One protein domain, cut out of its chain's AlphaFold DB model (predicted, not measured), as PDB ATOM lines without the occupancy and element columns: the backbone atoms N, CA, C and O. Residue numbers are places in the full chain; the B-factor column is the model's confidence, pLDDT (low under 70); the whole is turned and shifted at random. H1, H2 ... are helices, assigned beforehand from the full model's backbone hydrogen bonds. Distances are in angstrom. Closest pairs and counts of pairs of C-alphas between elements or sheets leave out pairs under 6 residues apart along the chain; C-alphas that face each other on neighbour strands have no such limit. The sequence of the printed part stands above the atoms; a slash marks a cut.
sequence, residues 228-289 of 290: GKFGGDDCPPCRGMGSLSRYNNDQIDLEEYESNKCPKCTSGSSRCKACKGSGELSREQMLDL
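This is residues 228 to 289 of the 290 residues of an uncharacterized protein of Pseudoalteromonas citrea DSM 8771 (UniProt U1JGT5). This model has little regular structure: a chain wound mostly in loops makes a rod, with the one-turn helix H1 at one end, the loop around Arg 271 at the other, and the one-turn helix H2 between. The 62 printed residues hold two named helices, H1 then H2, and no named strand; the class is all helix, with 10 residues in named elements. It is only just loose, close to compact, with a radius of gyration of the C-alphas of 12.8 A and spans of 40 by 20 by 16 A.

Start at C-alpha 228, (22.045, -49.890, 42.058). Residues 228 to 245 hold no named element. Find C-alpha 246 at (22.919, -58.091, 55.727); from there H1 runs to residue 250, 6.1 A. After residues 251 to 282, H2 runs from residue 283 to 287, 6.4 A, ending at (12.780, -50.272, 39.096).

Residues 229 to 230 pair antiparallel with 233 to 234, and 260 to 261 with 280 to 281. H1 and H2 are apart. In both, every O i to N i+4 pair is within hydrogen-bond range.

The C-alphas farthest apart, Tyr 247 and Arg 271, are 40.8 A apart. The link from H1 to H2, 32 residues, is long. The printed part has no cut, and no printed residue is under 70 in pLDDT.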
ATOM      1  N   GLY A 228      21.417 -51.129  41.576       87.88
ATOM      2  CA  GLY A 228      22.045 -49.890  42.058       87.88
ATOM      3  C   GLY A 228      21.217 -48.615  41.839       87.88
ATOM      4  O   GLY A 228      21.560 -47.566  42.375       87.88
ATOM      5  N   LYS A 229      20.096 -48.690  41.115       91.06
ATOM      6  CA  LYS A 229      19.255 -47.541  40.752       91.06
ATOM      7  C   LYS A 229      17.799 -47.724  41.183       91.06
ATOM      8  O   LYS A 229      17.282 -48.843  41.148       91.06
ATOM      9  N   PHE A 230      17.136 -46.633  41.562       92.81
ATOM     10  CA  PHE A 230      15.724 -46.604  41.950       92.81
ATOM     11  C   PHE A 230      15.084 -45.285  41.493       92.81
ATOM     12  O   PHE A 230      15.509 -44.214  41.912       92.81
ATOM     13  N   GLY A 231      14.096 -45.344  40.593       88.75
ATOM     14  CA  GLY A 231      13.482 -44.138  40.021       88.75
ATOM     15  C   GLY A 231      14.376 -43.359  39.046       88.75
ATOM     16  O   GLY A 231      14.075 -42.204  38.742       88.75
ATOM     17  N   GLY A 232      15.453 -43.975  38.544       87.00
ATOM     18  CA  GLY A 232      16.464 -43.349  37.683       87.00
ATOM     19  C   GLY A 232      17.653 -42.724  38.428       87.00
ATOM     20  O   GLY A 232      18.683 -42.464  37.805       87.00
ATOM     21  N   ASP A 233      17.552 -42.551  39.747       89.94
ATOM     22  CA  ASP A 233      18.633 -42.061  40.609       89.94
ATOM     23  C   ASP A 233      19.328 -43.214  41.349       89.94
ATOM     24  O   ASP A 233      18.915 -44.376  41.258       89.94
ATOM     25  N   ASP A 234      20.421 -42.918  42.058       91.69
ATOM     26  CA  ASP A 234      21.079 -43.906  42.918       91.69
ATOM     27  C   ASP A 234      20.100 -44.418  43.974       91.69
ATOM     28  O   ASP A 234      19.437 -43.648  44.668       91.69
ATOM     29  N   CYS A 235      20.012 -45.742  44.089       93.62
ATOM     30  CA  CYS A 235      19.121 -46.392  45.040       93.62
ATOM     31  C   CYS A 235      19.452 -45.916  46.472       93.62
ATOM     32  O   CYS A 235      20.591 -46.113  46.902       93.62
ATOM     33  N   PRO A 236      18.507 -45.309  47.220       91.69
ATOM     34  CA  PRO A 236      18.828 -44.627  48.477       91.69
ATOM     35  C   PRO A 236      19.502 -45.520  49.535       91.69
ATOM     36  O   PRO A 236      20.498 -45.079  50.116       91.69
ATOM     37  N   PRO A 237      19.064 -46.781  49.744       90.62
ATOM     38  CA  PRO A 237      19.725 -47.680  50.689       90.62
ATOM     39  C   PRO A 237      21.138 -48.109  50.274       90.62
ATOM     40  O   PRO A 237      22.026 -48.165  51.120       90.62
ATOM     41  N   CYS A 238      21.377 -48.399  48.985       91.06
ATOM     42  CA  CYS A 238      22.673 -48.920  48.515       91.06
ATOM     43  C   CYS A 238      23.615 -47.871  47.932       91.06
ATOM     44  O   CYS A 238      24.761 -48.189  47.624       91.06
ATOM     45  N   ARG A 239      23.139 -46.641  47.732       89.62
ATOM     46  CA  ARG A 239      23.888 -45.513  47.161       89.62
ATOM     47  C   ARG A 239      24.617 -45.867  45.861       89.62
ATOM     48  O   ARG A 239      25.784 -45.534  45.685       89.62
ATOM     49  N   GLY A 240      23.949 -46.600  44.972       88.25
ATOM     50  CA  GLY A 240      24.527 -47.003  43.685       88.25
ATOM     51  C   GLY A 240      25.297 -48.326  43.695       88.25
ATOM     52  O   GLY A 240      25.603 -48.841  42.625       88.25
ATOM     53  N   MET A 241      25.579 -48.919  44.860       83.88
ATOM     54  CA  MET A 241      26.446 -50.105  44.953       83.88
ATOM     55  C   MET A 241      25.760 -51.416  44.538       83.88
ATOM     56  O   MET A 241      26.433 -52.390  44.217       83.88
ATOM     57  N   GLY A 242      24.426 -51.473  44.565       85.00
ATOM     58  CA  GLY A 242      23.650 -52.694  44.291       85.00
ATOM     59  C   GLY A 242      23.675 -53.732  45.425       85.00
ATOM     60  O   GLY A 242      22.844 -54.640  45.449       85.00
ATOM     61  N   SER A 243      24.546 -53.567  46.415       89.62
ATOM     62  CA  SER A 243      24.684 -54.456  47.567       89.62
ATOM     63  C   SER A 243      24.920 -53.676  48.863       89.62
ATOM     64  O   SER A 243      25.366 -52.529  48.829       89.62
ATOM     65  N   LEU A 244      24.560 -54.283  49.997       87.56
ATOM     66  CA  LEU A 244      24.733 -53.749  51.358       87.56
ATOM     67  C   LEU A 244      25.104 -54.884  52.314       87.56
ATOM     68  O   LEU A 244      24.953 -56.054  51.977       87.56
ATOM     69  N   SER A 245      25.516 -54.538  53.532       85.88
ATOM     70  CA  SER A 245      25.598 -55.509  54.628       85.88
ATOM     71  C   SER A 245      24.213 -56.129  54.918       85.88
ATOM     72  O   SER A 245      23.187 -55.494  54.656       85.88
ATOM     73  N   ARG A 246      24.167 -57.363  55.430       82.75
ATOM     74  CA  ARG A 246      22.919 -58.091  55.727       82.75
ATOM     75  C   ARG A 246      22.044 -57.336  56.727       82.75
ATOM     76  O   ARG A 246      20.885 -57.105  56.414       82.75
ATOM     77  N   TYR A 247      22.610 -56.825  57.815       82.88
ATOM     78  CA  TYR A 247      21.930 -55.993  58.800       82.88
ATOM     79  C   TYR A 247      21.240 -54.804  58.135       82.88
ATOM     80  O   TYR A 247      20.035 -54.633  58.267       82.88
ATOM     81  N   ASN A 248      21.972 -54.016  57.340       84.75
ATOM     82  CA  ASN A 248      21.391 -52.865  56.647       84.75
ATOM     83  C   ASN A 248      20.319 -53.264  55.624       84.75
ATOM     84  O   ASN A 248      19.444 -52.460  55.332       84.75
ATOM     85  N   ASN A 249      20.391 -54.476  55.070       89.44
ATOM     86  CA  ASN A 249      19.411 -54.996  54.118       89.44
ATOM     87  C   ASN A 249      18.127 -55.457  54.811       89.44
ATOM     88  O   ASN A 249      17.045 -55.209  54.291       89.44
ATOM     89  N   ASP A 250      18.260 -56.058  55.992       89.00
ATOM     90  CA  ASP A 250      17.148 -56.529  56.821       89.00
ATOM     91  C   ASP A 250      16.419 -55.366  57.523       89.00
ATOM     92  O   ASP A 250      15.260 -55.505  57.896       89.00
ATOM     93  N   GLN A 251      17.070 -54.204  57.674       91.12
ATOM     94  CA  GLN A 251      16.440 -52.969  58.169       91.12
ATOM     95  C   GLN A 251      15.649 -52.196  57.095       91.12
ATOM     96  O   GLN A 251      15.032 -51.182  57.418       91.12
ATOM     97  N   ILE A 252      15.680 -52.608  55.819       92.44
ATOM     98  CA  ILE A 252      14.897 -51.936  54.772       92.44
ATOM     99  C   ILE A 252      13.452 -52.405  54.866       92.44
ATOM    100  O   ILE A 252      13.121 -53.515  54.449       92.44
ATOM    101  N   ASP A 253      12.588 -51.512  55.330       93.25
ATOM    102  CA  ASP A 253      11.153 -51.697  55.215       93.25
ATOM    103  C   ASP A 253      10.710 -51.416  53.770       93.25
ATOM    104  O   ASP A 253      10.806 -50.292  53.277       93.25
ATOM    105  N   LEU A 254      10.270 -52.455  53.055       91.19
ATOM    106  CA  LEU A 254       9.794 -52.320  51.676       91.19
ATOM    107  C   LEU A 254       8.415 -51.657  51.593       91.19
ATOM    108  O   LEU A 254       8.103 -51.116  50.529       91.19
ATOM    109  N   GLU A 255       7.629 -51.652  52.676       92.25
ATOM    110  CA  GLU A 255       6.312 -51.006  52.711       92.25
ATOM    111  C   GLU A 255       6.440 -49.488  52.510       92.25
ATOM    112  O   GLU A 255       5.643 -48.882  51.789       92.25
ATOM    113  N   GLU A 256       7.522 -48.875  53.011       91.88
ATOM    114  CA  GLU A 256       7.841 -47.456  52.773       91.88
ATOM    115  C   GLU A 256       8.034 -47.118  51.283       91.88
ATOM    116  O   GLU A 256       7.913 -45.959  50.880       91.88
ATOM    117  N   TYR A 257       8.315 -48.125  50.452       91.94
ATOM    118  CA  TYR A 257       8.571 -47.982  49.021       91.94
ATOM    119  C   TYR A 257       7.453 -48.572  48.156       91.94
ATOM    120  O   TYR A 257       7.635 -48.692  46.941       91.94
ATOM    121  N   GLU A 258       6.296 -48.926  48.715       89.94
ATOM    122  CA  GLU A 258       5.162 -49.406  47.914       89.94
ATOM    123  C   GLU A 258       4.496 -48.289  47.106       89.94
ATOM    124  O   GLU A 258       4.023 -48.545  45.996       89.94
ATOM    125  N   SER A 259       4.519 -47.045  47.602       92.06
ATOM    126  CA  SER A 259       4.030 -45.874  46.866       92.06
ATOM    127  C   SER A 259       5.021 -44.714  46.911       92.06
ATOM    128  O   SER A 259       5.168 -44.018  47.914       92.06
ATOM    129  N   ASN A 260       5.716 -44.487  45.796       92.75
ATOM    130  CA  ASN A 260       6.774 -43.484  45.693       92.75
ATOM    131  C   ASN A 260       6.326 -42.315  44.835       92.75
ATOM    132  O   ASN A 260       5.733 -42.507  43.774       92.75
ATOM    133  N   LYS A 261       6.714 -41.094  45.211       92.12
ATOM    134  CA  LYS A 261       6.495 -39.919  44.359       92.12
ATOM    135  C   LYS A 261       7.121 -40.134  42.987       92.12
ATOM    136  O   LYS A 261       8.293 -40.482  42.865       92.12
ATOM    137  N   CYS A 262       6.340 -39.879  41.944       92.06
ATOM    138  CA  CYS A 262       6.805 -40.025  40.578       92.06
ATOM    139  C   CYS A 262       7.953 -39.034  40.301       92.06
ATOM    140  O   CYS A 262       7.724 -37.824  40.313       92.06
ATOM    141  N   PRO A 263       9.160 -39.492  39.931       89.56
ATOM    142  CA  PRO A 263      10.299 -38.596  39.700       89.56
ATOM    143  C   PRO A 263      10.134 -37.739  38.434       89.56
ATOM    144  O   PRO A 263      10.911 -36.823  38.179       89.56
ATOM    145  N   LYS A 264       9.122 -38.026  37.603       89.00
ATOM    146  CA  LYS A 264       8.839 -37.299  36.360       89.00
ATOM    147  C   LYS A 264       7.781 -36.198  36.522       89.00
ATOM    148  O   LYS A 264       7.535 -35.478  35.556       89.00
ATOM    149  N   CYS A 265       7.137 -36.057  37.688       87.69
ATOM    150  CA  CYS A 265       6.165 -34.984  37.942       87.69
ATOM    151  C   CYS A 265       5.966 -34.680  39.438       87.69
ATOM    152  O   CYS A 265       5.990 -35.578  40.265       87.69
ATOM    153  N   THR A 266       5.675 -33.427  39.787       75.38
ATOM    154  CA  THR A 266       5.706 -32.939  41.179       75.38
ATOM    155  C   THR A 266       4.492 -33.306  42.042       75.38
ATOM    156  O   THR A 266       4.637 -33.459  43.250       75.38
ATOM    157  N   SER A 267       3.295 -33.423  41.457       74.31
ATOM    158  CA  SER A 267       2.041 -33.649  42.207       74.31
ATOM    159  C   SER A 267       0.968 -34.371  41.379       74.31
ATOM    160  O   SER A 267      -0.220 -34.087  41.500       74.31
ATOM    161  N   GLY A 268       1.398 -35.269  40.485       72.81
ATOM    162  CA  GLY A 268       0.517 -35.916  39.513       72.81
ATOM    163  C   GLY A 268       0.193 -35.021  38.318       72.81
ATOM    164  O   GLY A 268       0.083 -33.800  38.406       72.81
ATOM    165  N   SER A 269       0.108 -35.631  37.140       80.88
ATOM    166  CA  SER A 269      -0.308 -34.958  35.910       80.88
ATOM    167  C   SER A 269      -0.930 -35.985  34.987       80.88
ATOM    168  O   SER A 269      -0.292 -36.992  34.680       80.88
ATOM    169  N   SER A 270      -2.143 -35.722  34.496       81.69
ATOM    170  CA  SER A 270      -2.839 -36.604  33.544       81.69
ATOM    171  C   SER A 270      -2.050 -36.846  32.249       81.69
ATOM    172  O   SER A 270      -2.347 -37.775  31.505       81.69
ATOM    173  N   ARG A 271      -1.016 -36.035  31.983       87.62
ATOM    174  CA  ARG A 271      -0.105 -36.165  30.837       87.62
ATOM    175  C   ARG A 271       1.197 -36.905  31.161       87.62
ATOM    176  O   ARG A 271       1.985 -37.162  30.251       87.62
ATOM    177  N   CYS A 272       1.466 -37.222  32.428       87.94
ATOM    178  CA  CYS A 272       2.680 -37.930  32.819       87.94
ATOM    179  C   CYS A 272       2.613 -39.389  32.355       87.94
ATOM    180  O   CYS A 272       1.774 -40.158  32.816       87.94
ATOM    181  N   LYS A 273       3.518 -39.784  31.454       88.88
ATOM    182  CA  LYS A 273       3.532 -41.143  30.886       88.88
ATOM    183  C   LYS A 273       3.921 -42.226  31.894       88.88
ATOM    184  O   LYS A 273       3.512 -43.367  31.715       88.88
ATOM    185  N   ALA A 274       4.691 -41.867  32.922       87.06
ATOM    186  CA  ALA A 274       5.146 -42.803  33.943       87.06
ATOM    187  C   ALA A 274       4.013 -43.151  34.921       87.06
ATOM    188  O   ALA A 274       3.614 -44.305  35.002       87.06
ATOM    189  N   CYS A 275       3.445 -42.153  35.609       91.00
ATOM    190  CA  CYS A 275       2.429 -42.371  36.650       91.00
ATOM    191  C   CYS A 275       0.977 -42.269  36.157       91.00
ATOM    192  O   CYS A 275       0.043 -42.510  36.912       91.00
ATOM    193  N   LYS A 276       0.748 -41.878  34.896       89.31
ATOM    194  CA  LYS A 276      -0.590 -41.762  34.280       89.31
ATOM    195  C   LYS A 276      -1.586 -40.921  35.092       89.31
ATOM    196  O   LYS A 276      -2.788 -41.159  35.051       89.31
ATOM    197  N   GLY A 277      -1.090 -39.914  35.807       86.56
ATOM    198  CA  GLY A 277      -1.915 -38.993  36.586       86.56
ATOM    199  C   GLY A 277      -2.009 -39.277  38.077       86.56
ATOM    200  O   GLY A 277      -2.436 -38.371  38.782       86.56
ATOM    201  N   SER A 278      -1.553 -40.433  38.575       89.50
ATOM    202  CA  SER A 278      -1.577 -40.725  40.021       89.50
ATOM    203  C   SER A 278      -0.624 -39.834  40.821       89.50
ATOM    204  O   SER A 278      -0.896 -39.509  41.967       89.50
ATOM    205  N   GLY A 279       0.503 -39.435  40.220       89.50
ATOM    206  CA  GLY A 279       1.595 -38.762  40.935       89.50
ATOM    207  C   GLY A 279       2.509 -39.708  41.709       89.50
ATOM    208  O   GLY A 279       3.560 -39.269  42.169       89.50
ATOM    209  N   GLU A 280       2.176 -40.997  41.752       93.19
ATOM    210  CA  GLU A 280       2.885 -42.025  42.509       93.19
ATOM    211  C   GLU A 280       3.167 -43.262  41.641       93.19
ATOM    212  O   GLU A 280       2.461 -43.520  40.661       93.19
ATOM    213  N   LEU A 281       4.225 -43.999  41.968       92.56
ATOM    214  CA  LEU A 281       4.667 -45.217  41.293       92.56
ATOM    215  C   LEU A 281       4.949 -46.318  42.313       92.56
ATOM    216  O   LEU A 281       5.552 -46.056  43.359       92.56
ATOM    217  N   SER A 282       4.582 -47.553  41.960       93.31
ATOM    218  CA  SER A 282       4.954 -48.725  42.750       93.31
ATOM    219  C   SER A 282       6.459 -48.968  42.712       93.31
ATOM    220  O   SER A 282       7.162 -48.487  41.813       93.31
ATOM    221  N   ARG A 283       6.962 -49.766  43.656       91.88
ATOM    222  CA  ARG A 283       8.360 -50.207  43.677       91.88
ATOM    223  C   ARG A 283       8.799 -50.803  42.338       91.88
ATOM    224  O   ARG A 283       9.835 -50.418  41.806       91.88
ATOM    225  N   GLU A 284       8.015 -51.709  41.762       90.88
ATOM    226  CA  GLU A 284       8.329 -52.364  40.484       90.88
ATOM    227  C   GLU A 284       8.411 -51.336  39.354       90.88
ATOM    228  O   GLU A 284       9.378 -51.319  38.597       90.88
ATOM    229  N   GLN A 285       7.451 -50.409  39.297       92.12
ATOM    230  CA  GLN A 285       7.458 -49.332  38.310       92.12
ATOM    231  C   GLN A 285       8.678 -48.416  38.470       92.12
ATOM    232  O   GLN A 285       9.237 -47.964  37.474       92.12
ATOM    233  N   MET A 286       9.124 -48.162  39.703       93.00
ATOM    234  CA  MET A 286      10.344 -47.398  39.988       93.00
ATOM    235  C   MET A 286      11.619 -48.124  39.537       93.00
ATOM    236  O   MET A 286      12.579 -47.465  39.130       93.00
ATOM    237  N   LEU A 287      11.647 -49.461  39.568       90.38
ATOM    238  CA  LEU A 287      12.780 -50.272  39.096       90.38
ATOM    239  C   LEU A 287      12.886 -50.363  37.570       90.38
ATOM    240  O   LEU A 287      13.968 -50.690  37.064       90.38
ATOM    241  N   ASP A 288      11.787 -50.092  36.869       89.81
ATOM    242  CA  ASP A 288      11.678 -50.099  35.406       89.81
ATOM    243  C   ASP A 288      11.959 -48.726  34.772       89.81
ATOM    244  O   ASP A 288      12.021 -48.601  33.551       89.81
ATOM    245  N   LEU A 289      12.157 -47.685  35.588       84.25
ATOM    246  CA  LEU A 289      12.584 -46.359  35.124       84.25
ATOM    247  C   LEU A 289      14.093 -46.254  34.836       84.25
ATOM    248  O   LEU A 289      14.541 -45.181  34.421       84.25
TER     249      LEU A 289